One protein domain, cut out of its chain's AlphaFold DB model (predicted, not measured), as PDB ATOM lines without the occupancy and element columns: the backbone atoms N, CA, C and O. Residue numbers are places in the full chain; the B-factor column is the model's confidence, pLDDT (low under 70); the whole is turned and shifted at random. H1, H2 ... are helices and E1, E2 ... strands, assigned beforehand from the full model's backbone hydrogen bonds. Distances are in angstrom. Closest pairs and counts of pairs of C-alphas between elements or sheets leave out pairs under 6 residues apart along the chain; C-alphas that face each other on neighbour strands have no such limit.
ATOM      1  N   ARG A 858     274.646 171.562 269.365       88.25
ATOM      2  CA  ARG A 858     275.329 170.450 268.700       88.25
ATOM      3  C   ARG A 858     276.812 170.404 269.061       88.25
ATOM      4  O   ARG A 858     277.521 171.394 268.923       88.25
ATOM      5  N   LEU A 859     277.277 169.225 269.471       91.94
ATOM      6  CA  LEU A 859     278.673 168.901 269.759       91.94
ATOM      7  C   LEU A 859     279.155 167.804 268.806       91.94
ATOM      8  O   LEU A 859     278.554 166.733 268.742       91.94
ATOM      9  N   VAL A 860     280.248 168.040 268.085       90.44
ATOM     10  CA  VAL A 860     280.798 167.075 267.123       90.44
ATOM     11  C   VAL A 860     282.309 166.954 267.284       90.44
ATOM     12  O   VAL A 860     283.015 167.957 267.351       90.44
ATOM     13  N   SER A 861     282.830 165.730 267.277       90.50
ATOM     14  CA  SER A 861     284.240 165.477 266.987       90.50
ATOM     15  C   SER A 861     284.350 164.476 265.849       90.50
ATOM     16  O   SER A 861     283.806 163.381 265.951       90.50
ATOM     17  N   ASP A 862     285.016 164.859 264.760       87.19
ATOM     18  CA  ASP A 862     284.982 164.109 263.499       87.19
ATOM     19  C   ASP A 862     286.321 164.164 262.730       87.19
ATOM     20  O   ASP A 862     287.231 164.917 263.082       87.19
ATOM     21  N   GLU A 863     286.436 163.344 261.684       79.62
ATOM     22  CA  GLU A 863     287.456 163.330 260.635       79.62
ATOM     23  C   GLU A 863     288.901 163.060 261.101       79.62
ATOM     24  O   GLU A 863     289.850 163.429 260.408       79.62
ATOM     25  N   GLY A 864     289.118 162.385 262.239       84.38
ATOM     26  CA  GLY A 864     290.477 162.018 262.657       84.38
ATOM     27  C   GLY A 864     290.629 161.524 264.098       84.38
ATOM     28  O   GLY A 864     290.090 160.487 264.473       84.38
ATOM     29  N   THR A 865     291.449 162.232 264.877       88.38
ATOM     30  CA  THR A 865     291.834 161.923 266.269       88.38
ATOM     31  C   THR A 865     291.550 163.089 267.226       88.38
ATOM     32  O   THR A 865     292.221 163.238 268.245       88.38
ATOM     33  N   GLY A 866     290.645 163.991 266.849       87.81
ATOM     34  CA  GLY A 866     290.311 165.192 267.608       87.81
ATOM     35  C   GLY A 866     289.603 164.864 268.919       87.81
ATOM     36  O   GLY A 866     289.036 163.781 269.070       87.81
ATOM     37  N   SER A 867     289.643 165.809 269.855       91.25
ATOM     38  CA  SER A 867     289.021 165.681 271.175       91.25
ATOM     39  C   SER A 867     288.158 166.898 271.499       91.25
ATOM     40  O   SER A 867     288.581 168.039 271.306       91.25
ATOM     41  N   LEU A 868     286.941 166.655 271.989       93.38
ATOM     42  CA  LEU A 868     286.006 167.690 272.432       93.38
ATOM     43  C   LEU A 868     285.566 167.434 273.875       93.38
ATOM     44  O   LEU A 868     284.869 166.459 274.152       93.38
ATOM     45  N   HIS A 869     285.942 168.326 274.788       92.81
ATOM     46  CA  HIS A 869     285.544 168.300 276.194       92.81
ATOM     47  C   HIS A 869     284.583 169.459 276.484       92.81
ATOM     48  O   HIS A 869     284.951 170.623 276.334       92.81
ATOM     49  N   ALA A 870     283.355 169.159 276.904       93.12
ATOM     50  CA  ALA A 870     282.327 170.168 277.144       93.12
ATOM     51  C   ALA A 870     281.641 169.994 278.506       93.12
ATOM     52  O   ALA A 870     281.217 168.898 278.868       93.12
ATOM     53  N   GLN A 871     281.475 171.088 279.250       93.19
ATOM     54  CA  GLN A 871     280.512 171.159 280.354       93.19
ATOM     55  C   GLN A 871     279.274 171.905 279.859       93.19
ATOM     56  O   GLN A 871     279.378 173.084 279.545       93.19
ATOM     57  N   VAL A 872     278.127 171.237 279.767       92.56
ATOM     58  CA  VAL A 872     276.860 171.811 279.294       92.56
ATOM     59  C   VAL A 872     275.919 171.911 280.493       92.56
ATOM     60  O   VAL A 872     275.397 170.898 280.959       92.56
ATOM     61  N   LEU A 873     275.784 173.120 281.037       92.88
ATOM     62  CA  LEU A 873     275.179 173.370 282.348       92.88
ATOM     63  C   LEU A 873     274.036 174.388 282.256       92.88
ATOM     64  O   LEU A 873     274.235 175.469 281.714       92.88
ATOM     65  N   ASP A 874     272.868 174.108 282.823       92.88
ATOM     66  CA  ASP A 874     271.803 175.110 283.018       92.88
ATOM     67  C   ASP A 874     271.335 175.840 281.733       92.88
ATOM     68  O   ASP A 874     270.892 176.987 281.779       92.88
ATOM     69  N   ASN A 875     271.458 175.226 280.552       90.31
ATOM     70  CA  ASN A 875     270.974 175.826 279.302       90.31
ATOM     71  C   ASN A 875     269.493 175.500 279.090       90.31
ATOM     72  O   ASN A 875     269.050 174.420 279.460       90.31
ATOM     73  N   VAL A 876     268.749 176.383 278.429       87.06
ATOM     74  CA  VAL A 876     267.343 176.166 278.063       87.06
ATOM     75  C   VAL A 876     267.192 176.211 276.550       87.06
ATOM     76  O   VAL A 876     267.577 177.199 275.931       87.06
ATOM     77  N   VAL A 877     266.611 175.168 275.954       83.31
ATOM     78  CA  VAL A 877     266.263 175.124 274.524       83.31
ATOM     79  C   VAL A 877     264.744 175.090 274.374       83.31
ATOM     80  O   VAL A 877     264.093 174.153 274.832       83.31
ATOM     81  N   ALA A 878     264.163 176.095 273.724       77.31
ATOM     82  CA  ALA A 878     262.743 176.124 273.398       77.31
ATOM     83  C   ALA A 878     262.501 175.555 271.993       77.31
ATOM     84  O   ALA A 878     263.049 176.043 271.001       77.31
ATOM     85  N   VAL A 879     261.647 174.532 271.901       67.38
ATOM     86  CA  VAL A 879     261.321 173.842 270.644       67.38
ATOM     87  C   VAL A 879     259.887 174.184 270.230       67.38
ATOM     88  O   VAL A 879     258.935 173.919 270.967       67.38
ATOM     89  N   SER A 880     259.719 174.779 269.043       58.59
ATOM     90  CA  SER A 880     258.422 175.207 268.504       58.59
ATOM     91  C   SER A 880     257.855 174.244 267.445       58.59
ATOM     92  O   SER A 880     258.575 173.502 266.776       58.59
ATOM     93  N   ASN A 881     256.525 174.248 267.302       51.94
ATOM     94  CA  ASN A 881     255.772 173.337 266.434       51.94
ATOM     95  C   ASN A 881     256.021 173.556 264.930       51.94
ATOM     96  O   ASN A 881     255.868 174.669 264.432       51.94
ATOM     97  N   GLY A 882     256.255 172.467 264.180       51.06
ATOM     98  CA  GLY A 882     256.159 172.450 262.709       51.06
ATOM     99  C   GLY A 882     257.473 172.482 261.915       51.06
ATOM    100  O   GLY A 882     257.426 172.728 260.710       51.06
ATOM    101  N   ILE A 883     258.621 172.215 262.543       50.03
ATOM    102  CA  ILE A 883     259.944 172.177 261.893       50.03
ATOM    103  C   ILE A 883     260.470 170.723 261.862       50.03
ATOM    104  O   ILE A 883     260.236 169.954 262.789       50.03
ATOM    105  N   ASN A 884     261.117 170.327 260.756       49.81
ATOM    106  CA  ASN A 884     261.679 168.983 260.493       49.81
ATOM    107  C   ASN A 884     262.728 168.551 261.562       49.81
ATOM    108  O   ASN A 884     263.290 169.412 262.239       49.81
ATOM    109  N   PRO A 885     263.009 167.239 261.734       48.72
ATOM    110  CA  PRO A 885     263.492 166.642 262.982       48.72
ATOM    111  C   PRO A 885     264.839 167.209 263.427       48.72
ATOM    112  O   PRO A 885     265.827 167.114 262.705       48.72
ATOM    113  N   SER A 886     264.862 167.777 264.626       58.75
ATOM    114  CA  SER A 886     265.998 168.504 265.170       58.75
ATOM    115  C   SER A 886     266.105 168.225 266.664       58.75
ATOM    116  O   SER A 886     265.179 168.556 267.400       58.75
ATOM    117  N   TYR A 887     267.205 167.621 267.115       72.06
ATOM    118  CA  TYR A 887     267.452 167.382 268.542       72.06
ATOM    119  C   TYR A 887     267.737 168.711 269.259       72.06
ATOM    120  O   TYR A 887     268.453 169.561 268.724       72.06
ATOM    121  N   ALA A 888     267.206 168.886 270.471       76.38
ATOM    122  CA  ALA A 888     267.518 170.034 271.323       76.38
ATOM    123  C   ALA A 888     268.987 170.002 271.771       76.38
ATOM    124  O   ALA A 888     269.661 171.033 271.778       76.38
ATOM    125  N   TYR A 889     269.501 168.805 272.061       83.38
ATOM    126  CA  TYR A 889     270.910 168.563 272.349       83.38
ATOM    127  C   TYR A 889     271.405 167.370 271.533       83.38
ATOM    128  O   TYR A 889     270.848 166.277 271.612       83.38
ATOM    129  N   SER A 890     272.470 167.557 270.758       83.00
ATOM    130  CA  SER A 890     273.065 166.500 269.936       83.00
ATOM    131  C   SER A 890     274.557 166.376 270.196       83.00
ATOM    132  O   SER A 890     275.276 167.374 270.197       83.00
ATOM    133  N   MET A 891     275.041 165.145 270.329       85.81
ATOM    134  CA  MET A 891     276.465 164.828 270.433       85.81
ATOM    135  C   MET A 891     276.857 163.728 269.446       85.81
ATOM    136  O   MET A 891     276.185 162.703 269.358       85.81
ATOM    137  N   GLN A 892     277.947 163.925 268.704       85.25
ATOM    138  CA  GLN A 892     278.427 162.966 267.706       85.25
ATOM    139  C   GLN A 892     279.940 162.758 267.780       85.25
ATOM    140  O   GLN A 892     280.712 163.686 267.548       85.25
ATOM    141  N   SER A 893     280.360 161.514 268.010       85.62
ATOM    142  CA  SER A 893     281.762 161.097 267.972       85.62
ATOM    143  C   SER A 893     282.050 160.240 266.732       85.62
ATOM    144  O   SER A 893     281.710 159.054 266.685       85.62
ATOM    145  N   GLY A 894     282.705 160.842 265.738       75.44
ATOM    146  CA  GLY A 894     283.090 160.254 264.454       75.44
ATOM    147  C   GLY A 894     282.016 160.326 263.363       75.44
ATOM    148  O   GLY A 894     280.818 160.247 263.626       75.44
ATOM    149  N   GLY A 895     282.474 160.414 262.116       66.62
ATOM    150  CA  GLY A 895     281.677 160.480 260.884       66.62
ATOM    151  C   GLY A 895     282.299 159.708 259.709       66.62
ATOM    152  O   GLY A 895     281.571 159.258 258.829       66.62
ATOM    153  N   ALA A 896     283.610 159.419 259.739       64.62
ATOM    154  CA  ALA A 896     284.304 158.559 258.768       64.62
ATOM    155  C   ALA A 896     284.716 157.185 259.351       64.62
ATOM    156  O   ALA A 896     285.114 157.076 260.514       64.62
ATOM    157  N   LEU A 897     284.670 156.122 258.534       59.62
ATOM    158  CA  LEU A 897     285.129 154.775 258.916       59.62
ATOM    159  C   LEU A 897     286.640 154.785 259.229       59.62
ATOM    160  O   LEU A 897     287.451 154.995 258.330       59.62
ATOM    161  N   GLY A 898     287.015 154.509 260.485       63.75
ATOM    162  CA  GLY A 898     288.414 154.408 260.936       63.75
ATOM    163  C   GLY A 898     288.938 155.581 261.778       63.75
ATOM    164  O   GLY A 898     290.114 155.574 262.137       63.75
ATOM    165  N   ALA A 899     288.094 156.561 262.102       74.56
ATOM    166  CA  ALA A 899     288.432 157.644 263.022       74.56
ATOM    167  C   ALA A 899     288.530 157.168 264.490       74.56
ATOM    168  O   ALA A 899     287.870 156.203 264.879       74.56
ATOM    169  N   THR A 900     289.326 157.861 265.312       84.94
ATOM    170  CA  THR A 900     289.492 157.609 266.761       84.94
ATOM    171  C   THR A 900     289.210 158.857 267.607       84.94
ATOM    172  O   THR A 900     289.778 159.036 268.683       84.94
ATOM    173  N   ASN A 901     288.332 159.733 267.108       86.81
ATOM    174  CA  ASN A 901     287.866 160.937 267.796       86.81
ATOM    175  C   ASN A 901     287.291 160.640 269.193       86.81
ATOM    176  O   ASN A 901     286.782 159.545 269.456       86.81
ATOM    177  N   SER A 902     287.328 161.636 270.077       88.38
ATOM    178  CA  SER A 902     286.732 161.547 271.408       88.38
ATOM    179  C   SER A 902     285.837 162.739 271.738       88.38
ATOM    180  O   SER A 902     286.132 163.893 271.423       88.38
ATOM    181  N   ILE A 903     284.740 162.448 272.431       88.94
ATOM    182  CA  ILE A 903     283.891 163.438 273.090       88.94
ATOM    183  C   ILE A 903     283.800 163.094 274.581       88.94
ATOM    184  O   ILE A 903     283.552 161.941 274.924       88.94
ATOM    185  N   CYS A 904     283.947 164.095 275.451       88.44
ATOM    186  CA  CYS A 904     283.642 164.029 276.882       88.44
ATOM    187  C   CYS A 904     282.657 165.147 277.231       88.44
ATOM    188  O   CYS A 904     282.995 166.322 277.090       88.44
ATOM    189  N   VAL A 905     281.455 164.805 277.695       88.75
ATOM    190  CA  VAL A 905     280.431 165.792 278.064       88.75
ATOM    191  C   VAL A 905     279.992 165.612 279.511       88.75
ATOM    192  O   VAL A 905     279.671 164.507 279.940       88.75
ATOM    193  N   LYS A 906     279.918 166.714 280.255       89.12
ATOM    194  CA  LYS A 906     279.154 166.797 281.504       89.12
ATOM    195  C   LYS A 906     277.823 167.497 281.223       89.12
ATOM    196  O   LYS A 906     277.851 168.628 280.745       89.12
ATOM    197  N   LEU A 907     276.705 166.847 281.542       87.31
ATOM    198  CA  LEU A 907     275.351 167.411 281.469       87.31
ATOM    199  C   LEU A 907     274.819 167.640 282.887       87.31
ATOM    200  O   LEU A 907     274.923 166.742 283.723       87.31
ATOM    201  N   GLU A 908     274.291 168.828 283.173       88.38
ATOM    202  CA  GLU A 908     273.654 169.135 284.460       88.38
ATOM    203  C   GLU A 908     272.681 170.316 284.320       88.38
ATOM    204  O   GLU A 908     273.063 171.370 283.816       88.38
ATOM    205  N   GLY A 909     271.444 170.169 284.800       85.56
ATOM    206  CA  GLY A 909     270.511 171.292 284.972       85.56
ATOM    207  C   GLY A 909     269.945 171.897 283.681       85.56
ATOM    208  O   GLY A 909     269.265 172.920 283.741       85.56
ATOM    209  N   ASN A 910     270.183 171.287 282.519       84.88
ATOM    210  CA  ASN A 910     269.649 171.778 281.251       84.88
ATOM    211  C   ASN A 910     268.135 171.540 281.168       84.88
ATOM    212  O   ASN A 910     267.599 170.632 281.801       84.88
ATOM    213  N   GLY A 911     267.430 172.369 280.405       80.12
ATOM    214  CA  GLY A 911     265.978 172.352 280.305       80.12
ATOM    215  C   GLY A 911     265.486 172.489 278.873       80.12
ATOM    216  O   GLY A 911     266.141 173.077 278.012       80.12
ATOM    217  N   ILE A 912     264.293 171.956 278.626       77.62
ATOM    218  CA  ILE A 912     263.642 172.009 277.317       77.62
ATOM    219  C   ILE A 912     262.233 172.551 277.494       77.62
ATOM    220  O   ILE A 912     261.429 171.971 278.225       77.62
ATOM    221  N   ASP A 913     261.939 173.660 276.819       74.06
ATOM    222  CA  ASP A 913     260.608 174.264 276.812       74.06
ATOM    223  C   ASP A 913     259.827 173.774 275.580       74.06
ATOM    224  O   ASP A 913     260.247 173.982 274.437       74.06
ATOM    225  N   ARG A 914     258.722 173.048 275.806       66.25
ATOM    226  CA  ARG A 914     257.975 172.306 274.775       66.25
ATOM    227  C   ARG A 914     256.621 172.954 274.485       66.25
ATOM    228  O   ARG A 914     255.792 173.089 275.379       66.25
ATOM    229  N   GLY A 915     256.341 173.206 273.205       55.59
ATOM    230  CA  GLY A 915     254.978 173.359 272.688       55.59
ATOM    231  C   GLY A 915     254.568 172.127 271.879       55.59
ATOM    232  O   GLY A 915     254.758 172.126 270.681       55.59
ATOM    233  N   ASP A 916     254.055 171.072 272.514       54.44
ATOM    234  CA  ASP A 916     253.351 169.904 271.936       54.44
ATOM    235  C   ASP A 916     253.715 169.392 270.500       54.44
ATOM    236  O   ASP A 916     252.875 169.512 269.611       54.44
ATOM    237  N   ALA A 917     254.863 168.704 270.277       50.94
ATOM    238  CA  ALA A 917     255.040 167.698 269.187       50.94
ATOM    239  C   ALA A 917     256.282 166.745 269.273       50.94
ATOM    240  O   ALA A 917     257.422 167.152 269.102       50.94
ATOM    241  N   LEU A 918     256.006 165.440 269.445       50.47
ATOM    242  CA  LEU A 918     256.436 164.206 268.724       50.47
ATOM    243  C   LEU A 918     257.900 163.791 268.349       50.47
ATOM    244  O   LEU A 918     258.005 162.788 267.641       50.47
ATOM    245  N   LEU A 919     259.012 164.386 268.812       54.41
ATOM    246  CA  LEU A 919     260.373 163.814 268.579       54.41
ATOM    247  C   LEU A 919     261.291 163.799 269.816       54.41
ATOM    248  O   LEU A 919     260.997 164.435 270.823       54.41
ATOM    249  N   GLU A 920     262.383 163.026 269.729       60.75
ATOM    250  CA  GLU A 920     263.404 162.878 270.772       60.75
ATOM    251  C   GLU A 920     264.229 164.165 270.950       60.75
ATOM    252  O   GLU A 920     264.627 164.809 269.982       60.75
ATOM    253  N   ASP A 921     264.482 164.551 272.197       72.12
ATOM    254  CA  ASP A 921     265.102 165.821 272.573       72.12
ATOM    255  C   ASP A 921     266.630 165.756 272.625       72.12
ATOM    256  O   ASP A 921     267.314 166.712 272.259       72.12
ATOM    257  N   TYR A 922     267.163 164.634 273.100       77.25
ATOM    258  CA  TYR A 922     268.596 164.367 273.150       77.25
ATOM    259  C   TYR A 922     268.950 163.335 272.094       77.25
ATOM    260  O   TYR A 922     268.238 162.342 271.963       77.25
ATOM    261  N   ALA A 923     270.080 163.519 271.413       76.75
ATOM    262  CA  ALA A 923     270.656 162.483 270.572       76.75
ATOM    263  C   ALA A 923     272.150 162.309 270.768       76.75
ATOM    264  O   ALA A 923     272.920 163.270 270.817       76.75
ATOM    265  N   SER A 924     272.561 161.046 270.807       78.25
ATOM    266  CA  SER A 924     273.966 160.667 270.840       78.25
ATOM    267  C   SER A 924     274.312 159.694 269.720       78.25
ATOM    268  O   SER A 924     273.663 158.655 269.568       78.25
ATOM    269  N   PHE A 925     275.381 160.001 268.992       78.44
ATOM    270  CA  PHE A 925     275.920 159.189 267.908       78.44
ATOM    271  C   PHE A 925     277.383 158.849 268.194       78.44
ATOM    272  O   PHE A 925     278.188 159.722 268.520       78.44
ATOM    273  N   GLN A 926     277.739 157.577 268.050       78.19
ATOM    274  CA  GLN A 926     279.114 157.092 268.146       78.19
ATOM    275  C   GLN A 926     279.380 156.174 266.953       78.19
ATOM    276  O   GLN A 926     278.542 155.337 266.608       78.19
ATOM    277  N   ASN A 927     280.531 156.348 266.311       77.31
ATOM    278  CA  ASN A 927     281.018 155.464 265.259       77.31
ATOM    279  C   ASN A 927     282.023 154.445 265.818       77.31
ATOM    280  O   ASN A 927     282.649 154.649 266.856       77.31
ATOM    281  N   THR A 928     282.219 153.324 265.119       75.06
ATOM    282  CA  THR A 928     283.167 152.286 265.561       75.06
ATOM    283  C   THR A 928     284.577 152.845 265.690       75.06
ATOM    284  O   THR A 928     285.133 153.333 264.709       75.06
ATOM    285  N   GLY A 929     285.185 152.678 266.867       75.62
ATOM    286  CA  GLY A 929     286.570 153.083 267.128       75.62
ATOM    287  C   GLY A 929     286.726 154.473 267.748       75.62
ATOM    288  O   GLY A 929     287.836 154.807 268.158       75.62
ATOM    289  N   THR A 930     285.641 155.243 267.884       83.25
ATOM    290  CA  THR A 930     285.631 156.533 268.592       83.25
ATOM    291  C   THR A 930     285.173 156.383 270.042       83.25
ATOM    292  O   THR A 930     284.658 155.336 270.441       83.25
ATOM    293  N   VAL A 931     285.359 157.426 270.854       81.94
ATOM    294  CA  VAL A 931     284.955 157.457 272.271       81.94
ATOM    295  C   VAL A 931     283.857 158.493 272.483       81.94
ATOM    296  O   VAL A 931     283.977 159.632 272.031       81.94
ATOM    297  N   LEU A 932     282.809 158.110 273.210       81.75
ATOM    298  CA  LEU A 932     281.817 159.021 273.767       81.75
ATOM    299  C   LEU A 932     281.751 158.798 275.283       81.75
ATOM    300  O   LEU A 932     281.353 157.735 275.746       81.75
ATOM    301  N   ASN A 933     282.164 159.795 276.059       82.50
ATOM    302  CA  ASN A 933     282.121 159.788 277.516       82.50
ATOM    303  C   ASN A 933     281.076 160.799 278.007       82.50
ATOM    304  O   ASN A 933     281.066 161.952 277.573       82.50
ATOM    305  N   ILE A 934     280.226 160.351 278.931       82.38
ATOM    306  CA  ILE A 934     279.296 161.197 279.672       82.38
ATOM    307  C   ILE A 934     279.683 161.134 281.155       82.38
ATOM    308  O   ILE A 934     279.618 160.072 281.783       82.38
ATOM    309  N   GLU A 935     280.096 162.268 281.724       84.75
ATOM    310  CA  GLU A 935     280.555 162.346 283.114       84.75
ATOM    311  C   GLU A 935     279.435 161.930 284.083       84.75
ATOM    312  O   GLU A 935     278.321 162.443 284.029       84.75
ATOM    313  N   GLY A 936     279.738 161.000 284.992       78.19
ATOM    314  CA  GLY A 936     278.778 160.475 285.971       78.19
ATOM    315  C   GLY A 936     278.054 159.194 285.541       78.19
ATOM    316  O   GLY A 936     277.527 158.497 286.410       78.19
ATOM    317  N   LEU A 937     278.105 158.813 284.259       76.31
ATOM    318  CA  LEU A 937     277.577 157.533 283.784       76.31
ATOM    319  C   LEU A 937     278.498 156.380 284.229       76.31
ATOM    320  O   LEU A 937     279.723 156.456 284.107       76.31
ATOM    321  N   THR A 938     277.926 155.306 284.778       68.19
ATOM    322  CA  THR A 938     278.702 154.130 285.220       68.19
ATOM    323  C   THR A 938     278.943 153.193 284.025       68.19
ATOM    324  O   THR A 938     277.994 152.964 283.277       68.19
ATOM    325  N   PRO A 939     280.150 152.623 283.814       59.16
ATOM    326  CA  PRO A 939     280.404 151.733 282.680       59.16
ATOM    327  C   PRO A 939     279.529 150.476 282.742       59.16
ATOM    328  O   PRO A 939     279.530 149.775 283.757       59.16
ATOM    329  N   VAL A 940     278.830 150.157 281.654       54.94
ATOM    330  CA  VAL A 940     278.012 148.940 281.547       54.94
ATOM    331  C   VAL A 940     278.508 148.125 280.355       54.94
ATOM    332  O   VAL A 940     278.742 148.654 279.273       54.94
ATOM    333  N   THR A 941     278.757 146.829 280.539       50.72
ATOM    334  CA  THR A 941     279.193 145.936 279.451       50.72
ATOM    335  C   THR A 941     277.989 145.251 278.810       50.72
ATOM    336  O   THR A 941     277.439 144.323 279.396       50.72
ATOM    337  N   GLY A 942     277.650 145.656 277.580       48.78
ATOM    338  CA  GLY A 942     276.700 144.973 276.694       48.78
ATOM    339  C   GLY A 942     275.230 145.392 276.850       48.78
ATOM    340  O   GLY A 942     274.555 144.935 277.761       48.78
ATOM    341  N   GLY A 943     274.729 146.165 275.874       58.97
ATOM    342  CA  GLY A 943     273.311 146.519 275.680       58.97
ATOM    343  C   GLY A 943     272.852 147.789 276.414       58.97
ATOM    344  O   GLY A 943     272.173 147.671 277.421       58.97
ATOM    345  N   LEU A 944     273.201 148.989 275.913       59.34
ATOM    346  CA  LEU A 944     273.226 150.217 276.736       59.34
ATOM    347  C   LEU A 944     272.277 151.375 276.367       59.34
ATOM    348  O   LEU A 944     272.181 152.309 277.158       59.34
ATOM    349  N   ALA A 945     271.591 151.372 275.216       63.53
ATOM    350  CA  ALA A 945     270.859 152.564 274.742       63.53
ATOM    351  C   ALA A 945     269.860 153.119 275.782       63.53
ATOM    352  O   ALA A 945     269.963 154.276 276.172       63.53
ATOM    353  N   ALA A 946     269.002 152.262 276.344       66.06
ATOM    354  CA  ALA A 946     267.986 152.657 277.326       66.06
ATOM    355  C   ALA A 946     268.552 153.144 278.683       66.06
ATOM    356  O   ALA A 946     267.903 153.920 279.386       66.06
ATOM    357  N   GLU A 947     269.746 152.688 279.082       71.00
ATOM    358  CA  GLU A 947     270.401 153.109 280.333       71.00
ATOM    359  C   GLU A 947     271.063 154.480 280.178       71.00
ATOM    360  O   GLU A 947     270.985 155.308 281.083       71.00
ATOM    361  N   ILE A 948     271.651 154.740 279.009       73.00
ATOM    362  CA  ILE A 948     272.175 156.055 278.628       73.00
ATOM    363  C   ILE A 948     271.024 157.055 278.507       73.00
ATOM    364  O   ILE A 948     271.108 158.140 279.072       73.00
ATOM    365  N   GLU A 949     269.931 156.672 277.838       75.56
ATOM    366  CA  GLU A 949     268.705 157.474 277.757       75.56
ATOM    367  C   GLU A 949     268.187 157.811 279.158       75.56
ATOM    368  O   GLU A 949     267.982 158.979 279.471       75.56
ATOM    369  N   SER A 950     268.053 156.814 280.039       75.62
ATOM    370  CA  SER A 950     267.598 157.033 281.420       75.62
ATOM    371  C   SER A 950     268.539 157.933 282.223       75.62
ATOM    372  O   SER A 950     268.071 158.722 283.041       75.62
ATOM    373  N   PHE A 951     269.854 157.824 282.013       78.81
ATOM    374  CA  PHE A 951     270.838 158.675 282.678       78.81
ATOM    375  C   PHE A 951     270.730 160.129 282.210       78.81
ATOM    376  O   PHE A 951     270.594 161.013 283.050       78.81
ATOM    377  N   ILE A 952     270.719 160.367 280.894       78.12
ATOM    378  CA  ILE A 952     270.577 161.706 280.299       78.12
ATOM    379  C   ILE A 952     269.263 162.361 280.755       78.12
ATOM    380  O   ILE A 952     269.243 163.520 281.155       78.12
ATOM    381  N   LEU A 953     268.165 161.600 280.772       75.31
ATOM    382  CA  LEU A 953     266.869 162.083 281.258       75.31
ATOM    383  C   LEU A 953     266.855 162.367 282.770       75.31
ATOM    384  O   LEU A 953     265.998 163.110 283.242       75.31
ATOM    385  N   GLY A 954     267.771 161.771 283.539       75.25
ATOM    386  CA  GLY A 954     267.905 161.975 284.982       75.25
ATOM    387  C   GLY A 954     268.817 163.138 285.384       75.25
ATOM    388  O   GLY A 954     268.781 163.546 286.546       75.25
ATOM    389  N   THR A 955     269.633 163.665 284.466       74.44
ATOM    390  CA  THR A 955     270.570 164.775 284.731       74.44
ATOM    391  C   THR A 955     269.972 166.168 284.510       74.44
ATOM    392  O   THR A 955     270.549 167.152 284.973       74.44
ATOM    393  N   ASP A 956     268.814 166.256 283.849       74.62
ATOM    394  CA  ASP A 956     268.234 167.495 283.317       74.62
ATOM    395  C   ASP A 956     266.742 167.675 283.717       74.62
ATOM    396  O   ASP A 956     266.124 166.799 284.327       74.62
ATOM    397  N   LEU A 957     266.160 168.851 283.450       64.88
ATOM    398  CA  LEU A 957     264.844 169.288 283.942       64.88
ATOM    399  C   LEU A 957     263.745 169.197 282.856       64.88
ATOM    400  O   LEU A 957     263.850 169.826 281.806       64.88
ATOM    401  N   GLY A 958     262.630 168.505 283.146       60.06
ATOM    402  CA  GLY A 958     261.397 168.503 282.326       60.06
ATOM    403  C   GLY A 958     260.998 167.131 281.746       60.06
ATOM    404  O   GLY A 958     261.739 166.162 281.895       60.06
ATOM    405  N   PRO A 959     259.809 166.992 281.117       54.56
ATOM    406  CA  PRO A 959     259.410 165.761 280.438       54.56
ATOM    407  C   PRO A 959     260.175 165.647 279.117       54.56
ATOM    408  O   PRO A 959     259.636 166.001 278.071       54.56
ATOM    409  N   ALA A 960     261.424 165.191 279.174       60.59
ATOM    410  CA  ALA A 960     262.259 165.003 277.997       60.59
ATOM    411  C   ALA A 960     262.162 163.570 277.430       60.59
ATOM    412  O   ALA A 960     261.771 162.628 278.122       60.59
ATOM    413  N   THR A 961     262.513 163.396 276.160       61.69
ATOM    414  CA  THR A 961     262.715 162.093 275.499       61.69
ATOM    415  C   THR A 961     264.149 162.010 274.993       61.69
ATOM    416  O   THR A 961     264.628 162.965 274.398       61.69
ATOM    417  N   ALA A 962     264.853 160.904 275.202       56.62
ATOM    418  CA  ALA A 962     266.221 160.732 274.712       56.62
ATOM    419  C   ALA A 962     266.252 159.651 273.631       56.62
ATOM    420  O   ALA A 962     265.580 158.633 273.772       56.62
ATOM    421  N   TYR A 963     267.029 159.892 272.577       60.38
ATOM    422  CA  TYR A 963     267.329 158.936 271.521       60.38
ATOM    423  C   TYR A 963     268.780 158.518 271.579       60.38
ATOM    424  O   TYR A 963     269.698 159.327 271.405       60.38
ATOM    425  N   VAL A 964     268.998 157.222 271.719       57.56
ATOM    426  CA  VAL A 964     270.307 156.633 271.496       57.56
ATOM    427  C   VAL A 964     270.172 155.659 270.329       57.56
ATOM    428  O   VAL A 964     269.460 154.660 270.414       57.56
ATOM    429  N   ALA A 965     270.820 155.973 269.198       56.94
ATOM    430  CA  ALA A 965     270.589 155.275 267.932       56.94
ATOM    431  C   ALA A 965     270.726 153.735 268.072       56.94
ATOM    432  O   ALA A 965     271.755 153.250 268.556       56.94
TER     433      ALA A 965
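What this domain is: This is residues 858 to 965 of the 984 residues of an uncharacterized protein of Arcticibacterium luteifluviistationis (UniProt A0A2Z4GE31). The chain is wound in stacked turns, a short solenoid in which the sheet E1 E4 E7 E9 and the sheet E2 E5 E8 lie face to face as a sandwich, while the small sheet E3 E6 continues the turns past a corner at one end. Helix H1 packs on the last turn, over E9 and near E5. The printed part has 108 residues, with nine named strands and one named helix in the order E1 E2 E3 E4 E5 E6 E7 E8 H1 E9; the three sheets are parallel throughout and the class is mostly strand. The whole is compact, with a radius of gyration of the C-alphas of 14.0 A and spans of 40 by 29 by 25 A.

How they stand to each other: Start with E1, residues 858 to 862, an edge strand; its parallel neighbour is E4, residues 889 to 893, and N 859 is 2.8 A from O 890. Next to E4 you find E7, residues 922 to 926, with N 925 and O 891 2.8 A apart, and then E9, residues 962 to 964, with N 963 and O 922 2.8 A apart. The second sheet runs E2, residues 867 to 873, E5, residues 902 to 908, and E8, residues 931 to 934; look at N 872 and O 906, 2.8 A, and N 933 and O 903, 2.8 A. These two sheets form a sandwich, two sheets face to face, 9.4 A centre to centre where they face each other, with strands at 19 degrees. E2 runs on into E3, residues 876 to 879, at 91 degrees, and E5 into E6, residues 911 to 914, at 77 degrees; N 879 and O 913 are 2.9 A apart. H1, residues 945 to 955, is on the sheet E1 E4 E7 E9, making two layers, a helix on one face of a sheet. It lies over E9, and their closest C-alphas, those of Glu 949 and Ala 962, are 5.1 A apart. In H1 every O i to N i+4 pair is within hydrogen-bond range.

Where its parts are: Find C-alpha 858 at (275.329, 170.450, 268.700), where E1 begins its 12.7 A. E2 covers 19.4 A and E5 20.0 A. H1 runs 15.8 A from C-alpha 945 at (270.859, 152.564, 274.742), and E9 ends at C-alpha 964, (270.307, 156.633, 271.496).

The domain as a whole: The C-alphas farthest apart, those of Gly 898 and Gly 915, are 40.2 A apart. The printed part has no cut and no long link. Its mean pLDDT is 74.3; look for values under 70 at residues 879 to 886, 895 to 898, 914 to 920, 938 to 946 and 957 to 965.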